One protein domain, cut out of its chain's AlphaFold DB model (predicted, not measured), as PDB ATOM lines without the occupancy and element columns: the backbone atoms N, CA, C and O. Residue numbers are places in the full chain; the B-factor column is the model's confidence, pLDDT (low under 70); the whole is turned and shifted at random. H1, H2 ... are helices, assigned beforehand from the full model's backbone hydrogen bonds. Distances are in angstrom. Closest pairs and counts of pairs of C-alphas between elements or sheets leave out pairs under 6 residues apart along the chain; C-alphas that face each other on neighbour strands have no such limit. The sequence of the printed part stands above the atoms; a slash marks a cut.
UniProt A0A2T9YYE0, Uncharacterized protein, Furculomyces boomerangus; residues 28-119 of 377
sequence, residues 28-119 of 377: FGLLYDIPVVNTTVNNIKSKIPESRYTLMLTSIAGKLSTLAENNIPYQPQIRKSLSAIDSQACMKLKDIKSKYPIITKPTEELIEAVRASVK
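What this domain is: This is residues 28 to 119 of the 377 residues of an uncharacterized protein of Furculomyces boomerangus (UniProt A0A2T9YYE0). Three helices make a flat, open frame with a largely hollow middle: the longest, H4, forms one side, H3 the next and H2 the third. Short H1 sits inside the frame between H4 and the first residues of H2, and residues 111 to 119 of H5 stick out as an arm. The printed part has 92 residues, with five named helices in the order H1 to H5 and no named strand; the class is all helix. It is only just extended, close to loose, with a radius of gyration of the C-alphas of 18.5 A and spans of 60 by 39 by 9 A.

Where its parts are: H4, residues 76 to 99, runs 34.6 A from C-alpha 76 at (28.460, -13.814, -66.208). H3, residues 52 to 70, measures 26.9 A. H2, residues 35 to 47, measures 18.1 A. H1, residues 28 to 32, spans 6.1 A from C-alpha 28 at (16.599, -8.921, -48.586). H5, residues 107 to 119, runs 18.7 A to C-alpha 119 at (-2.933, -13.385, -16.159).

How they stand to each other: H4 only just touches H1, with 3 pairs of C-alphas within 8 A and residues 90 to 93 alone; the closest C-alphas, of Leu 30 and Cys 90, are 7.0 A apart. H1 and H2 are close but not clearly touching; the closest C-alphas, of Tyr 32 and Asn 38, are 5.3 A apart. Residues 35 to 39 of H2 only just touch residue 107 of H5, with 3 such pairs, the closest being the C-alphas of Val 36 and Thr 107 at 6.0 A; the lines are about perpendicular, at 76 degrees. H3 touches no helix. In H1, H2, H3, H4 and H5 every O i to N i+4 pair is within hydrogen-bond range.

The domain as a whole: The farthest C-alphas, of Gln 75 and Lys 119, are 60.5 A apart. The printed part has no cut and no long link. Mean pLDDT of the printed part is 73.1; 32 residues are under 70, among them 101 to 111 and 113 to 119.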
ATOM      1  N   PHE A  28      17.275 -10.062 -49.206       77.75
ATOM      2  CA  PHE A  28      16.599  -8.921 -48.586       77.75
ATOM      3  C   PHE A  28      15.072  -9.014 -48.664       77.75
ATOM      4  O   PHE A  28      14.393  -8.606 -47.724       77.75
ATOM      5  N   GLY A  29      14.530  -9.601 -49.737       79.75
ATOM      6  CA  GLY A  29      13.100  -9.894 -49.836       79.75
ATOM      7  C   GLY A  29      12.649 -10.894 -48.770       79.75
ATOM      8  O   GLY A  29      11.670 -10.651 -48.071       79.75
ATOM      9  N   LEU A  30      13.403 -11.982 -48.580       81.00
ATOM     10  CA  LEU A  30      13.117 -12.960 -47.522       81.00
ATOM     11  C   LEU A  30      13.358 -12.399 -46.113       81.00
ATOM     12  O   LEU A  30      12.669 -12.792 -45.175       81.00
ATOM     13  N   LEU A  31      14.320 -11.489 -45.952       81.81
ATOM     14  CA  LEU A  31      14.593 -10.815 -44.684       81.81
ATOM     15  C   LEU A  31      13.425  -9.911 -44.282       81.81
ATOM     16  O   LEU A  31      13.033  -9.904 -43.117       81.81
ATOM     17  N   TYR A  32      12.842  -9.191 -45.241       82.19
ATOM     18  CA  TYR A  32      11.671  -8.349 -45.006       82.19
ATOM     19  C   TYR A  32      10.391  -9.159 -44.739       82.19
ATOM     20  O   TYR A  32       9.508  -8.686 -44.031       82.19
ATOM     21  N   ASP A  33      10.297 -10.400 -45.227       80.88
ATOM     22  CA  ASP A  33       9.176 -11.300 -44.910       80.88
ATOM     23  C   ASP A  33       9.151 -11.743 -43.432       80.88
ATOM     24  O   ASP A  33       8.151 -12.299 -42.972       80.88
ATOM     25  N   ILE A  34      10.232 -11.543 -42.672       82.00
ATOM     26  CA  ILE A  34      10.264 -11.871 -41.243       82.00
ATOM     27  C   ILE A  34       9.367 -10.878 -40.487       82.00
ATOM     28  O   ILE A  34       9.681  -9.687 -40.490       82.00
ATOM     29  N   PRO A  35       8.313 -11.331 -39.774       78.31
ATOM     30  CA  PRO A  35       7.362 -10.451 -39.091       78.31
ATOM     31  C   PRO A  35       8.021  -9.403 -38.192       78.31
ATOM     32  O   PRO A  35       7.684  -8.229 -38.274       78.31
ATOM     33  N   VAL A  36       9.024  -9.786 -37.395       76.94
ATOM     34  CA  VAL A  36       9.741  -8.848 -36.512       76.94
ATOM     35  C   VAL A  36      10.477  -7.762 -37.308       76.94
ATOM     36  O   VAL A  36      10.445  -6.590 -36.929       76.94
ATOM     37  N   VAL A  37      11.118  -8.128 -38.422       79.69
ATOM     38  CA  VAL A  37      11.829  -7.185 -39.300       79.69
ATOM     39  C   VAL A  37      10.827  -6.271 -39.997       79.69
ATOM     40  O   VAL A  37      10.991  -5.056 -39.952       79.69
ATOM     41  N   ASN A  38       9.763  -6.838 -40.563       83.25
ATOM     42  CA  ASN A  38       8.689  -6.105 -41.225       83.25
ATOM     43  C   ASN A  38       8.065  -5.062 -40.286       83.25
ATOM     44  O   ASN A  38       8.046  -3.871 -40.595       83.25
ATOM     45  N   THR A  39       7.662  -5.485 -39.084       78.19
ATOM     46  CA  THR A  39       7.107  -4.603 -38.051       78.19
ATOM     47  C   THR A  39       8.098  -3.516 -37.653       78.19
ATOM     48  O   THR A  39       7.716  -2.357 -37.517       78.19
ATOM     49  N   THR A  40       9.384  -3.847 -37.511       75.06
ATOM     50  CA  THR A  40      10.418  -2.858 -37.168       75.06
ATOM     51  C   THR A  40      10.591  -1.824 -38.277       75.06
ATOM     52  O   THR A  40      10.591  -0.625 -38.000       75.06
ATOM     53  N   VAL A  41      10.685  -2.261 -39.533       78.94
ATOM     54  CA  VAL A  41      10.821  -1.361 -40.685       78.94
ATOM     55  C   VAL A  41       9.579  -0.481 -40.833       78.94
ATOM     56  O   VAL A  41       9.718   0.723 -41.032       78.94
ATOM     57  N   ASN A  42       8.377  -1.034 -40.659       78.12
ATOM     58  CA  ASN A  42       7.134  -0.264 -40.732       78.12
ATOM     59  C   ASN A  42       6.984   0.717 -39.564       78.12
ATOM     60  O   ASN A  42       6.525   1.833 -39.779       78.12
ATOM     61  N   ASN A  43       7.426   0.350 -38.359       77.12
ATOM     62  CA  ASN A  43       7.446   1.247 -37.200       77.12
ATOM     63  C   ASN A  43       8.447   2.391 -37.363       77.12
ATOM     64  O   ASN A  43       8.192   3.508 -36.921       77.12
ATOM     65  N   ILE A  44       9.601   2.131 -37.981       75.06
ATOM     66  CA  ILE A  44      10.546   3.195 -38.332       75.06
ATOM     67  C   ILE A  44       9.911   4.090 -39.399       75.06
ATOM     68  O   ILE A  44       9.897   5.308 -39.241       75.06
ATOM     69  N   LYS A  45       9.315   3.496 -40.439       73.06
ATOM     70  CA  LYS A  45       8.649   4.226 -41.523       73.06
ATOM     71  C   LYS A  45       7.503   5.107 -41.018       73.06
ATOM     72  O   LYS A  45       7.398   6.239 -41.466       73.06
ATOM     73  N   SER A  46       6.689   4.636 -40.072       74.00
ATOM     74  CA  SER A  46       5.566   5.404 -39.514       74.00
ATOM     75  C   SER A  46       6.002   6.562 -38.612       74.00
ATOM     76  O   SER A  46       5.257   7.524 -38.449       74.00
ATOM     77  N   LYS A  47       7.207   6.488 -38.034       74.38
ATOM     78  CA  LYS A  47       7.785   7.547 -37.192       74.38
ATOM     79  C   LYS A  47       8.556   8.602 -37.973       74.38
ATOM     80  O   LYS A  47       8.827   9.666 -37.423       74.38
ATOM     81  N   ILE A  48       8.936   8.318 -39.216       70.56
ATOM     82  CA  ILE A  48       9.583   9.300 -40.077       70.56
ATOM     83  C   ILE A  48       8.472  10.154 -40.700       70.56
ATOM     84  O   ILE A  48       7.712   9.640 -41.519       70.56
ATOM     85  N   PRO A  49       8.355  11.448 -40.350       66.94
ATOM     86  CA  PRO A  49       7.370  12.310 -40.981       66.94
ATOM     87  C   PRO A  49       7.641  12.375 -42.488       66.94
ATOM     88  O   PRO A  49       8.797  12.493 -42.916       66.94
ATOM     89  N   GLU A  50       6.580  12.317 -43.297       68.75
ATOM     90  CA  GLU A  50       6.654  12.565 -44.739       68.75
ATOM     91  C   GLU A  50       6.961  14.047 -44.983       68.75
ATOM     92  O   GLU A  50       6.104  14.874 -45.279       68.75
ATOM     93  N   SER A  51       8.225  14.405 -44.784       69.25
ATOM     94  CA  SER A  51       8.759  15.729 -45.048       69.25
ATOM     95  C   SER A  51       9.380  15.771 -46.441       69.25
ATOM     96  O   SER A  51       9.790  14.751 -47.006       69.25
ATOM     97  N   ARG A  52       9.541  16.981 -46.980       64.12
ATOM     98  CA  ARG A  52      10.251  17.210 -48.248       64.12
ATOM     99  C   ARG A  52      11.661  16.594 -48.247       64.12
ATOM    100  O   ARG A  52      12.114  16.100 -49.275       64.12
ATOM    101  N   TYR A  53      12.321  16.569 -47.086       68.94
ATOM    102  CA  TYR A  53      13.643  15.969 -46.898       68.94
ATOM    103  C   TYR A  53      13.604  14.438 -46.939       68.94
ATOM    104  O   TYR A  53      14.473  13.820 -47.550       68.94
ATOM    105  N   THR A  54      12.567  13.822 -46.369       69.44
ATOM    106  CA  THR A  54      12.348  12.369 -46.423       69.44
ATOM    107  C   THR A  54      12.138  11.893 -47.863       69.44
ATOM    108  O   THR A  54      12.740  10.907 -48.294       69.44
ATOM    109  N   LEU A  55      11.342  12.629 -48.645       71.25
ATOM    110  CA  LEU A  55      11.121  12.346 -50.068       71.25
ATOM    111  C   LEU A  55      12.402  12.521 -50.893       71.25
ATOM    112  O   LEU A  55      12.698  11.695 -51.758       71.25
ATOM    113  N   MET A  56      13.200  13.552 -50.597       72.31
ATOM    114  CA  MET A  56      14.492  13.778 -51.250       72.31
ATOM    115  C   MET A  56      15.490  12.652 -50.947       72.31
ATOM    116  O   MET A  56      16.102  12.124 -51.873       72.31
ATOM    117  N   LEU A  57      15.610  12.230 -49.685       72.31
ATOM    118  CA  LEU A  57      16.464  11.105 -49.290       72.31
ATOM    119  C   LEU A  57      16.018   9.794 -49.940       72.31
ATOM    120  O   LEU A  57      16.854   9.047 -50.439       72.31
ATOM    121  N   THR A  58      14.710   9.545 -50.011       73.62
ATOM    122  CA  THR A  58      14.155   8.356 -50.676       73.62
ATOM    123  C   THR A  58      14.433   8.382 -52.181       73.62
ATOM    124  O   THR A  58      14.818   7.368 -52.757       73.62
ATOM    125  N   SER A  59      14.321   9.552 -52.819       70.75
ATOM    126  CA  SER A  59      14.665   9.742 -54.233       70.75
ATOM    127  C   SER A  59      16.155   9.502 -54.500       70.75
ATOM    128  O   SER A  59      16.510   8.822 -55.463       70.75
ATOM    129  N   ILE A  60      17.034  10.016 -53.635       74.50
ATOM    130  CA  ILE A  60      18.486   9.810 -53.726       74.50
ATOM    131  C   ILE A  60      18.837   8.334 -53.512       74.50
ATOM    132  O   ILE A  60      19.602   7.779 -54.296       74.50
ATOM    133  N   ALA A  61      18.243   7.683 -52.510       70.81
ATOM    134  CA  ALA A  61      18.436   6.260 -52.246       70.81
ATOM    135  C   ALA A  61      17.961   5.392 -53.422       70.81
ATOM    136  O   ALA A  61      18.673   4.479 -53.830       70.81
ATOM    137  N   GLY A  62      16.812   5.724 -54.022       71.94
ATOM    138  CA  GLY A  62      16.317   5.065 -55.231       71.94
ATOM    139  C   GLY A  62      17.298   5.197 -56.394       71.94
ATOM    140  O   GLY A  62      17.694   4.190 -56.973       71.94
ATOM    141  N   LYS A  63      17.776   6.417 -56.676       71.81
ATOM    142  CA  LYS A  63      18.778   6.666 -57.729       71.81
ATOM    143  C   LYS A  63      20.090   5.922 -57.476       71.81
ATOM    144  O   LYS A  63      20.650   5.367 -58.414       71.81
ATOM    145  N   LEU A  64      20.566   5.891 -56.230       68.88
ATOM    146  CA  LEU A  64      21.748   5.122 -55.829       68.88
ATOM    147  C   LEU A  64      21.543   3.621 -56.029       68.88
ATOM    148  O   LEU A  64      22.449   2.963 -56.527       68.88
ATOM    149  N   SER A  65      20.360   3.093 -55.699       70.50
ATOM    150  CA  SER A  65      20.015   1.686 -55.930       70.50
ATOM    151  C   SER A  65      20.052   1.349 -57.418       70.50
ATOM    152  O   SER A  65      20.723   0.402 -57.817       70.50
ATOM    153  N   THR A  66      19.413   2.166 -58.261       72.38
ATOM    154  CA  THR A  66      19.417   1.963 -59.717       72.38
ATOM    155  C   THR A  66      20.828   2.079 -60.292       72.38
ATOM    156  O   THR A  66      21.225   1.297 -61.151       72.38
ATOM    157  N   LEU A  67      21.621   3.037 -59.805       69.06
ATOM    158  CA  LEU A  67      23.001   3.222 -60.247       69.06
ATOM    159  C   LEU A  67      23.892   2.056 -59.806       69.06
ATOM    160  O   LEU A  67      24.750   1.634 -60.575       69.06
ATOM    161  N   ALA A  68      23.671   1.500 -58.615       71.44
ATOM    162  CA  ALA A  68      24.350   0.294 -58.163       71.44
ATOM    163  C   ALA A  68      23.980  -0.906 -59.044       71.44
ATOM    164  O   ALA A  68      24.883  -1.569 -59.541       71.44
ATOM    165  N   GLU A  69      22.689  -1.138 -59.308       69.31
ATOM    166  CA  GLU A  69      22.201  -2.232 -60.164       69.31
ATOM    167  C   GLU A  69      22.747  -2.157 -61.596       69.31
ATOM    168  O   GLU A  69      23.170  -3.177 -62.153       69.31
ATOM    169  N   ASN A  70      22.802  -0.951 -62.163       70.38
ATOM    170  CA  ASN A  70      23.301  -0.704 -63.518       70.38
ATOM    171  C   ASN A  70      24.824  -0.840 -63.635       70.38
ATOM    172  O   ASN A  70      25.325  -1.149 -64.713       70.38
ATOM    173  N   ASN A  71      25.561  -0.638 -62.539       67.12
ATOM    174  CA  ASN A  71      27.020  -0.761 -62.506       67.12
ATOM    175  C   ASN A  71      27.510  -2.133 -62.020       67.12
ATOM    176  O   ASN A  71      28.720  -2.342 -61.923       67.12
ATOM    177  N   ILE A  72      26.615  -3.094 -61.744       66.00
ATOM    178  CA  ILE A  72      27.031  -4.483 -61.519       66.00
ATOM    179  C   ILE A  72      27.612  -5.012 -62.838       66.00
ATOM    180  O   ILE A  72      26.864  -5.118 -63.818       66.00
ATOM    181  N   PRO A  73      28.904  -5.398 -62.880       64.38
ATOM    182  CA  PRO A  73      29.541  -5.873 -64.100       64.38
ATOM    183  C   PRO A  73      28.711  -6.981 -64.752       64.38
ATOM    184  O   PRO A  73      28.353  -7.969 -64.105       64.38
ATOM    185  N   TYR A  74      28.425  -6.852 -66.050       64.62
ATOM    186  CA  TYR A  74      27.639  -7.846 -66.797       64.62
ATOM    187  C   TYR A  74      28.407  -9.161 -67.041       64.62
ATOM    188  O   TYR A  74      27.908 -10.076 -67.689       64.62
ATOM    189  N   GLN A  75      29.627  -9.281 -66.511       72.38
ATOM    190  CA  GLN A  75      30.420 -10.500 -66.578       72.38
ATOM    191  C   GLN A  75      29.645 -11.663 -65.929       72.38
ATOM    192  O   GLN A  75      29.383 -11.633 -64.720       72.38
ATOM    193  N   PRO A  76      29.306 -12.722 -66.692       68.81
ATOM    194  CA  PRO A  76      28.460 -13.814 -66.208       68.81
ATOM    195  C   PRO A  76      29.010 -14.509 -64.959       68.81
ATOM    196  O   PRO A  76      28.245 -15.004 -64.137       68.81
ATOM    197  N   GLN A  77      30.334 -14.531 -64.793       70.94
ATOM    198  CA  GLN A  77      30.990 -15.125 -63.628       70.94
ATOM    199  C   GLN A  77      30.716 -14.338 -62.337       70.94
ATOM    200  O   GLN A  77      30.415 -14.943 -61.314       70.94
ATOM    201  N   ILE A  78      30.728 -13.002 -62.390       71.00
ATOM    202  CA  ILE A  78      30.451 -12.149 -61.223       71.00
ATOM    203  C   ILE A  78      28.981 -12.273 -60.814       71.00
ATOM    204  O   ILE A  78      28.685 -12.432 -59.631       71.00
ATOM    205  N   ARG A  79      28.055 -12.294 -61.781       72.81
ATOM    206  CA  ARG A  79      26.629 -12.508 -61.488       72.81
ATOM    207  C   ARG A  79      26.340 -13.896 -60.919       72.81
ATOM    208  O   ARG A  79      25.529 -14.003 -60.003       72.81
ATOM    209  N   LYS A  80      27.030 -14.941 -61.394       76.06
ATOM    210  CA  LYS A  80      26.949 -16.286 -60.797       76.06
ATOM    211  C   LYS A  80      27.433 -16.288 -59.347       76.06
ATOM    212  O   LYS A  80      26.738 -16.831 -58.496       76.06
ATOM    213  N   SER A  81      28.560 -15.640 -59.049       77.94
ATOM    214  CA  SER A  81      29.069 -15.530 -57.675       77.94
ATOM    215  C   SER A  81      28.125 -14.744 -56.763       77.94
ATOM    216  O   SER A  81      27.846 -15.186 -55.653       77.94
ATOM    217  N   LEU A  82      27.573 -13.622 -57.235       76.12
ATOM    218  CA  LEU A  82      26.584 -12.839 -56.487       76.12
ATOM    219  C   LEU A  82      25.307 -13.644 -56.216       76.12
ATOM    220  O   LEU A  82      24.816 -13.654 -55.093       76.12
ATOM    221  N   SER A  83      24.805 -14.371 -57.217       79.31
ATOM    222  CA  SER A  83      23.637 -15.243 -57.067       79.31
ATOM    223  C   SER A  83      23.903 -16.419 -56.122       79.31
ATOM    224  O   SER A  83      23.018 -16.787 -55.351       79.31
ATOM    225  N   ALA A  84      25.115 -16.981 -56.124       80.38
ATOM    226  CA  ALA A  84      25.507 -18.030 -55.187       80.38
ATOM    227  C   ALA A  84      25.543 -17.515 -53.739       80.38
ATOM    228  O   ALA A  84      25.024 -18.181 -52.844       80.38
ATOM    229  N   ILE A  85      26.089 -16.313 -53.515       82.50
ATOM    230  CA  ILE A  85      26.100 -15.661 -52.196       82.50
ATOM    231  C   ILE A  85      24.669 -15.379 -51.725       82.50
ATOM    232  O   ILE A  85      24.327 -15.712 -50.591       82.50
ATOM    233  N   ASP A  86      23.823 -14.819 -52.593       81.62
ATOM    234  CA  ASP A  86      22.416 -14.542 -52.277       81.62
ATOM    235  C   ASP A  86      21.662 -15.837 -51.941       81.62
ATOM    236  O   ASP A  86      20.998 -15.926 -50.911       81.62
ATOM    237  N   SER A  87      21.866 -16.899 -52.725       81.50
ATOM    238  CA  SER A  87      21.273 -18.219 -52.471       81.50
ATOM    239  C   SER A  87      21.722 -18.807 -51.130       81.50
ATOM    240  O   SER A  87      20.898 -19.314 -50.366       81.50
ATOM    241  N   GLN A  88      23.012 -18.704 -50.801       84.62
ATOM    242  CA  GLN A  88      23.549 -19.170 -49.523       84.62
ATOM    243  C   GLN A  88      22.972 -18.371 -48.347       84.62
ATOM    244  O   GLN A  88      22.610 -18.955 -47.322       84.62
ATOM    245  N   ALA A  89      22.840 -17.053 -48.492       81.00
ATOM    246  CA  ALA A  89      22.235 -16.190 -47.485       81.00
ATOM    247  C   ALA A  89      20.744 -16.522 -47.284       81.00
ATOM    248  O   ALA A  89      20.286 -16.648 -46.146       81.00
ATOM    249  N   CYS A  90      20.005 -16.765 -48.370       83.75
ATOM    250  CA  CYS A  90      18.620 -17.236 -48.340       83.75
ATOM    251  C   CYS A  90      18.479 -18.572 -47.596       83.75
ATOM    252  O   CYS A  90      17.577 -18.722 -46.771       83.75
ATOM    253  N   MET A  91      19.375 -19.536 -47.841       83.44
ATOM    254  CA  MET A  91      19.381 -20.812 -47.113       83.44
ATOM    255  C   MET A  91      19.626 -20.609 -45.615       83.44
ATOM    256  O   MET A  91      18.860 -21.116 -44.799       83.44
ATOM    257  N   LYS A  92      20.621 -19.796 -45.240       84.12
ATOM    258  CA  LYS A  92      20.900 -19.483 -43.827       84.12
ATOM    259  C   LYS A  92      19.716 -18.820 -43.132       84.12
ATOM    260  O   LYS A  92      19.442 -19.112 -41.971       84.12
ATOM    261  N   LEU A  93      18.997 -17.953 -43.837       81.44
ATOM    262  CA  LEU A  93      17.813 -17.305 -43.293       81.44
ATOM    263  C   LEU A  93      16.663 -18.300 -43.070       81.44
ATOM    264  O   LEU A  93      15.981 -18.231 -42.047       81.44
ATOM    265  N   LYS A  94      16.480 -19.261 -43.985       82.25
ATOM    266  CA  LYS A  94      15.514 -20.360 -43.822       82.25
ATOM    267  C   LYS A  94      15.871 -21.261 -42.632       82.25
ATOM    268  O   LYS A  94      14.976 -21.597 -41.859       82.25
ATOM    269  N   ASP A  95      17.153 -21.568 -42.430       83.75
ATOM    270  CA  ASP A  95      17.630 -22.342 -41.271       83.75
ATOM    271  C   ASP A  95      17.384 -21.613 -39.941       83.75
ATOM    272  O   ASP A  95      16.993 -22.208 -38.938       83.75
ATOM    273  N   ILE A  96      17.593 -20.295 -39.910       80.31
ATOM    274  CA  ILE A  96      17.299 -19.478 -38.724       80.31
ATOM    275  C   ILE A  96      15.792 -19.476 -38.443       80.31
ATOM    276  O   ILE A  96      15.379 -19.636 -37.292       80.31
ATOM    277  N   LYS A  97      14.970 -19.346 -39.488       74.31
ATOM    278  CA  LYS A  97      13.508 -19.371 -39.382       74.31
ATOM    279  C   LYS A  97      12.988 -20.707 -38.838       74.31
ATOM    280  O   LYS A  97      12.038 -20.702 -38.062       74.31
ATOM    281  N   SER A  98      13.599 -21.833 -39.211       78.62
ATOM    282  CA  SER A  98      13.210 -23.154 -38.695       78.62
ATOM    283  C   SER A  98      13.664 -23.379 -37.249       78.62
ATOM    284  O   SER A  98      12.938 -23.996 -36.473       78.62
ATOM    285  N   LYS A  99      14.827 -22.843 -36.859       79.94
ATOM    286  CA  LYS A  99      15.400 -23.027 -35.516       79.94
ATOM    287  C   LYS A  99      14.800 -22.108 -34.446       79.94
ATOM    288  O   LYS A  99      14.790 -22.477 -33.273       79.94
ATOM    289  N   TYR A 100      14.308 -20.926 -34.821       76.00
ATOM    290  CA  TYR A 100      13.808 -19.918 -33.881       76.00
ATOM    291  C   TYR A 100      12.361 -19.505 -34.208       76.00
ATOM    292  O   TYR A 100      12.144 -18.564 -34.974       76.00
ATOM    293  N   PRO A 101      11.349 -20.128 -33.568       65.50
ATOM    294  CA  PRO A 101       9.928 -19.852 -33.821       65.50
ATOM    295  C   PRO A 101       9.494 -18.417 -33.485       65.50
ATOM    296  O   PRO A 101       8.475 -17.932 -33.960       65.50
ATOM    297  N   ILE A 102      10.270 -17.701 -32.669       64.44
ATOM    298  CA  ILE A 102      10.018 -16.285 -32.350       64.44
ATOM    299  C   ILE A 102      10.114 -15.417 -33.617       64.44
ATOM    300  O   ILE A 102       9.461 -14.387 -33.721       64.44
ATOM    301  N   ILE A 103      10.891 -15.862 -34.609       65.00
ATOM    302  CA  ILE A 103      11.088 -15.185 -35.894       65.00
ATOM    303  C   ILE A 103       9.925 -15.483 -36.857       65.00
ATOM    304  O   ILE A 103       9.767 -14.785 -37.852       65.00
ATOM    305  N   THR A 104       9.093 -16.495 -36.586       67.06
ATOM    306  CA  THR A 104       7.929 -16.843 -37.420       67.06
ATOM    307  C   THR A 104       6.617 -16.282 -36.897       67.06
ATOM    308  O   THR A 104       5.690 -16.115 -37.689       67.06
ATOM    309  N   LYS A 105       6.529 -15.979 -35.599       67.00
ATOM    310  CA  LYS A 105       5.320 -15.422 -34.993       67.00
ATOM    311  C   LYS A 105       5.267 -13.895 -35.139       67.00
ATOM    312  O   LYS A 105       6.291 -13.234 -34.954       67.00
ATOM    313  N   PRO A 106       4.092 -13.315 -35.437       68.19
ATOM    314  CA  PRO A 106       3.871 -11.881 -35.316       68.19
ATOM    315  C   PRO A 106       4.193 -11.392 -33.900       68.19
ATOM    316  O   PRO A 106       3.836 -12.029 -32.908       68.19
ATOM    317  N   THR A 107       4.854 -10.239 -33.803       67.62
ATOM    318  CA  THR A 107       5.270  -9.651 -32.521       67.62
ATOM    319  C   THR A 107       4.083  -9.407 -31.580       67.62
ATOM    320  O   THR A 107       4.194  -9.657 -30.385       67.62
ATOM    321  N   GLU A 108       2.938  -8.979 -32.121       64.75
ATOM    322  CA  GLU A 108       1.702  -8.722 -31.368       64.75
ATOM    323  C   GLU A 108       1.167  -9.986 -30.680       64.75
ATOM    324  O   GLU A 108       0.863  -9.977 -29.489       64.75
ATOM    325  N   GLU A 109       1.138 -11.099 -31.413       66.06
ATOM    326  CA  GLU A 109       0.618 -12.387 -30.946       66.06
ATOM    327  C   GLU A 109       1.517 -12.985 -29.850       66.06
ATOM    328  O   GLU A 109       1.047 -13.585 -28.882       66.06
ATOM    329  N   LEU A 110       2.833 -12.755 -29.945       66.38
ATOM    330  CA  LEU A 110       3.783 -13.118 -28.895       66.38
ATOM    331  C   LEU A 110       3.558 -12.290 -27.618       66.38
ATOM    332  O   LEU A 110       3.582 -12.840 -26.516       66.38
ATOM    333  N   ILE A 111       3.325 -10.979 -27.756       67.12
ATOM    334  CA  ILE A 111       3.032 -10.086 -26.623       67.12
ATOM    335  C   ILE A 111       1.727 -10.510 -25.939       67.12
ATOM    336  O   ILE A 111       1.657 -10.530 -24.707       67.12
ATOM    337  N   GLU A 112       0.710 -10.884 -26.713       70.12
ATOM    338  CA  GLU A 112      -0.567 -11.371 -26.190       70.12
ATOM    339  C   GLU A 112      -0.431 -12.712 -25.465       70.12
ATOM    340  O   GLU A 112      -0.911 -12.840 -24.338       70.12
ATOM    341  N   ALA A 113       0.300 -13.671 -26.040       66.94
ATOM    342  CA  ALA A 113       0.558 -14.966 -25.410       66.94
ATOM    343  C   ALA A 113       1.300 -14.821 -24.069       66.94
ATOM    344  O   ALA A 113       0.956 -15.475 -23.081       66.94
ATOM    345  N   VAL A 114       2.279 -13.913 -23.995       63.50
ATOM    346  CA  VAL A 114       2.997 -13.613 -22.746       63.50
ATOM    347  C   VAL A 114       2.070 -12.938 -21.729       63.50
ATOM    348  O   VAL A 114       2.068 -13.310 -20.555       63.50
ATOM    349  N   ARG A 115       1.231 -11.984 -22.154       64.56
ATOM    350  CA  ARG A 115       0.248 -11.330 -21.269       64.56
ATOM    351  C   ARG A 115      -0.812 -12.299 -20.743       64.56
ATOM    352  O   ARG A 115      -1.220 -12.158 -19.590       64.56
ATOM    353  N   ALA A 116      -1.251 -13.256 -21.555       66.25
ATOM    354  CA  ALA A 116      -2.203 -14.288 -21.156       66.25
ATOM    355  C   ALA A 116      -1.608 -15.210 -20.079       66.25
ATOM    356  O   ALA A 116      -2.224 -15.406 -19.033       66.25
ATOM    357  N   SER A 117      -0.363 -15.657 -20.265       59.75
ATOM    358  CA  SER A 117       0.341 -16.510 -19.297       59.75
ATOM    359  C   SER A 117       0.574 -15.817 -17.939       59.75
ATOM    360  O   SER A 117       0.488 -16.438 -16.882       59.75
ATOM    361  N   VAL A 118       0.774 -14.494 -17.938       57.59
ATOM    362  CA  VAL A 118       0.894 -13.681 -16.708       57.59
ATOM    363  C   VAL A 118      -0.465 -13.410 -16.033       57.59
ATOM    364  O   VAL A 118      -0.514 -13.080 -14.848       57.59
ATOM    365  N   LYS A 119      -1.590 -13.529 -16.750       54.16
ATOM    366  CA  LYS A 119      -2.933 -13.385 -16.159       54.16
ATOM    367  C   LYS A 119      -3.390 -14.648 -15.427       54.16
ATOM    368  O   LYS A 119      -4.020 -14.517 -14.381       54.16
TER     369      LYS A 119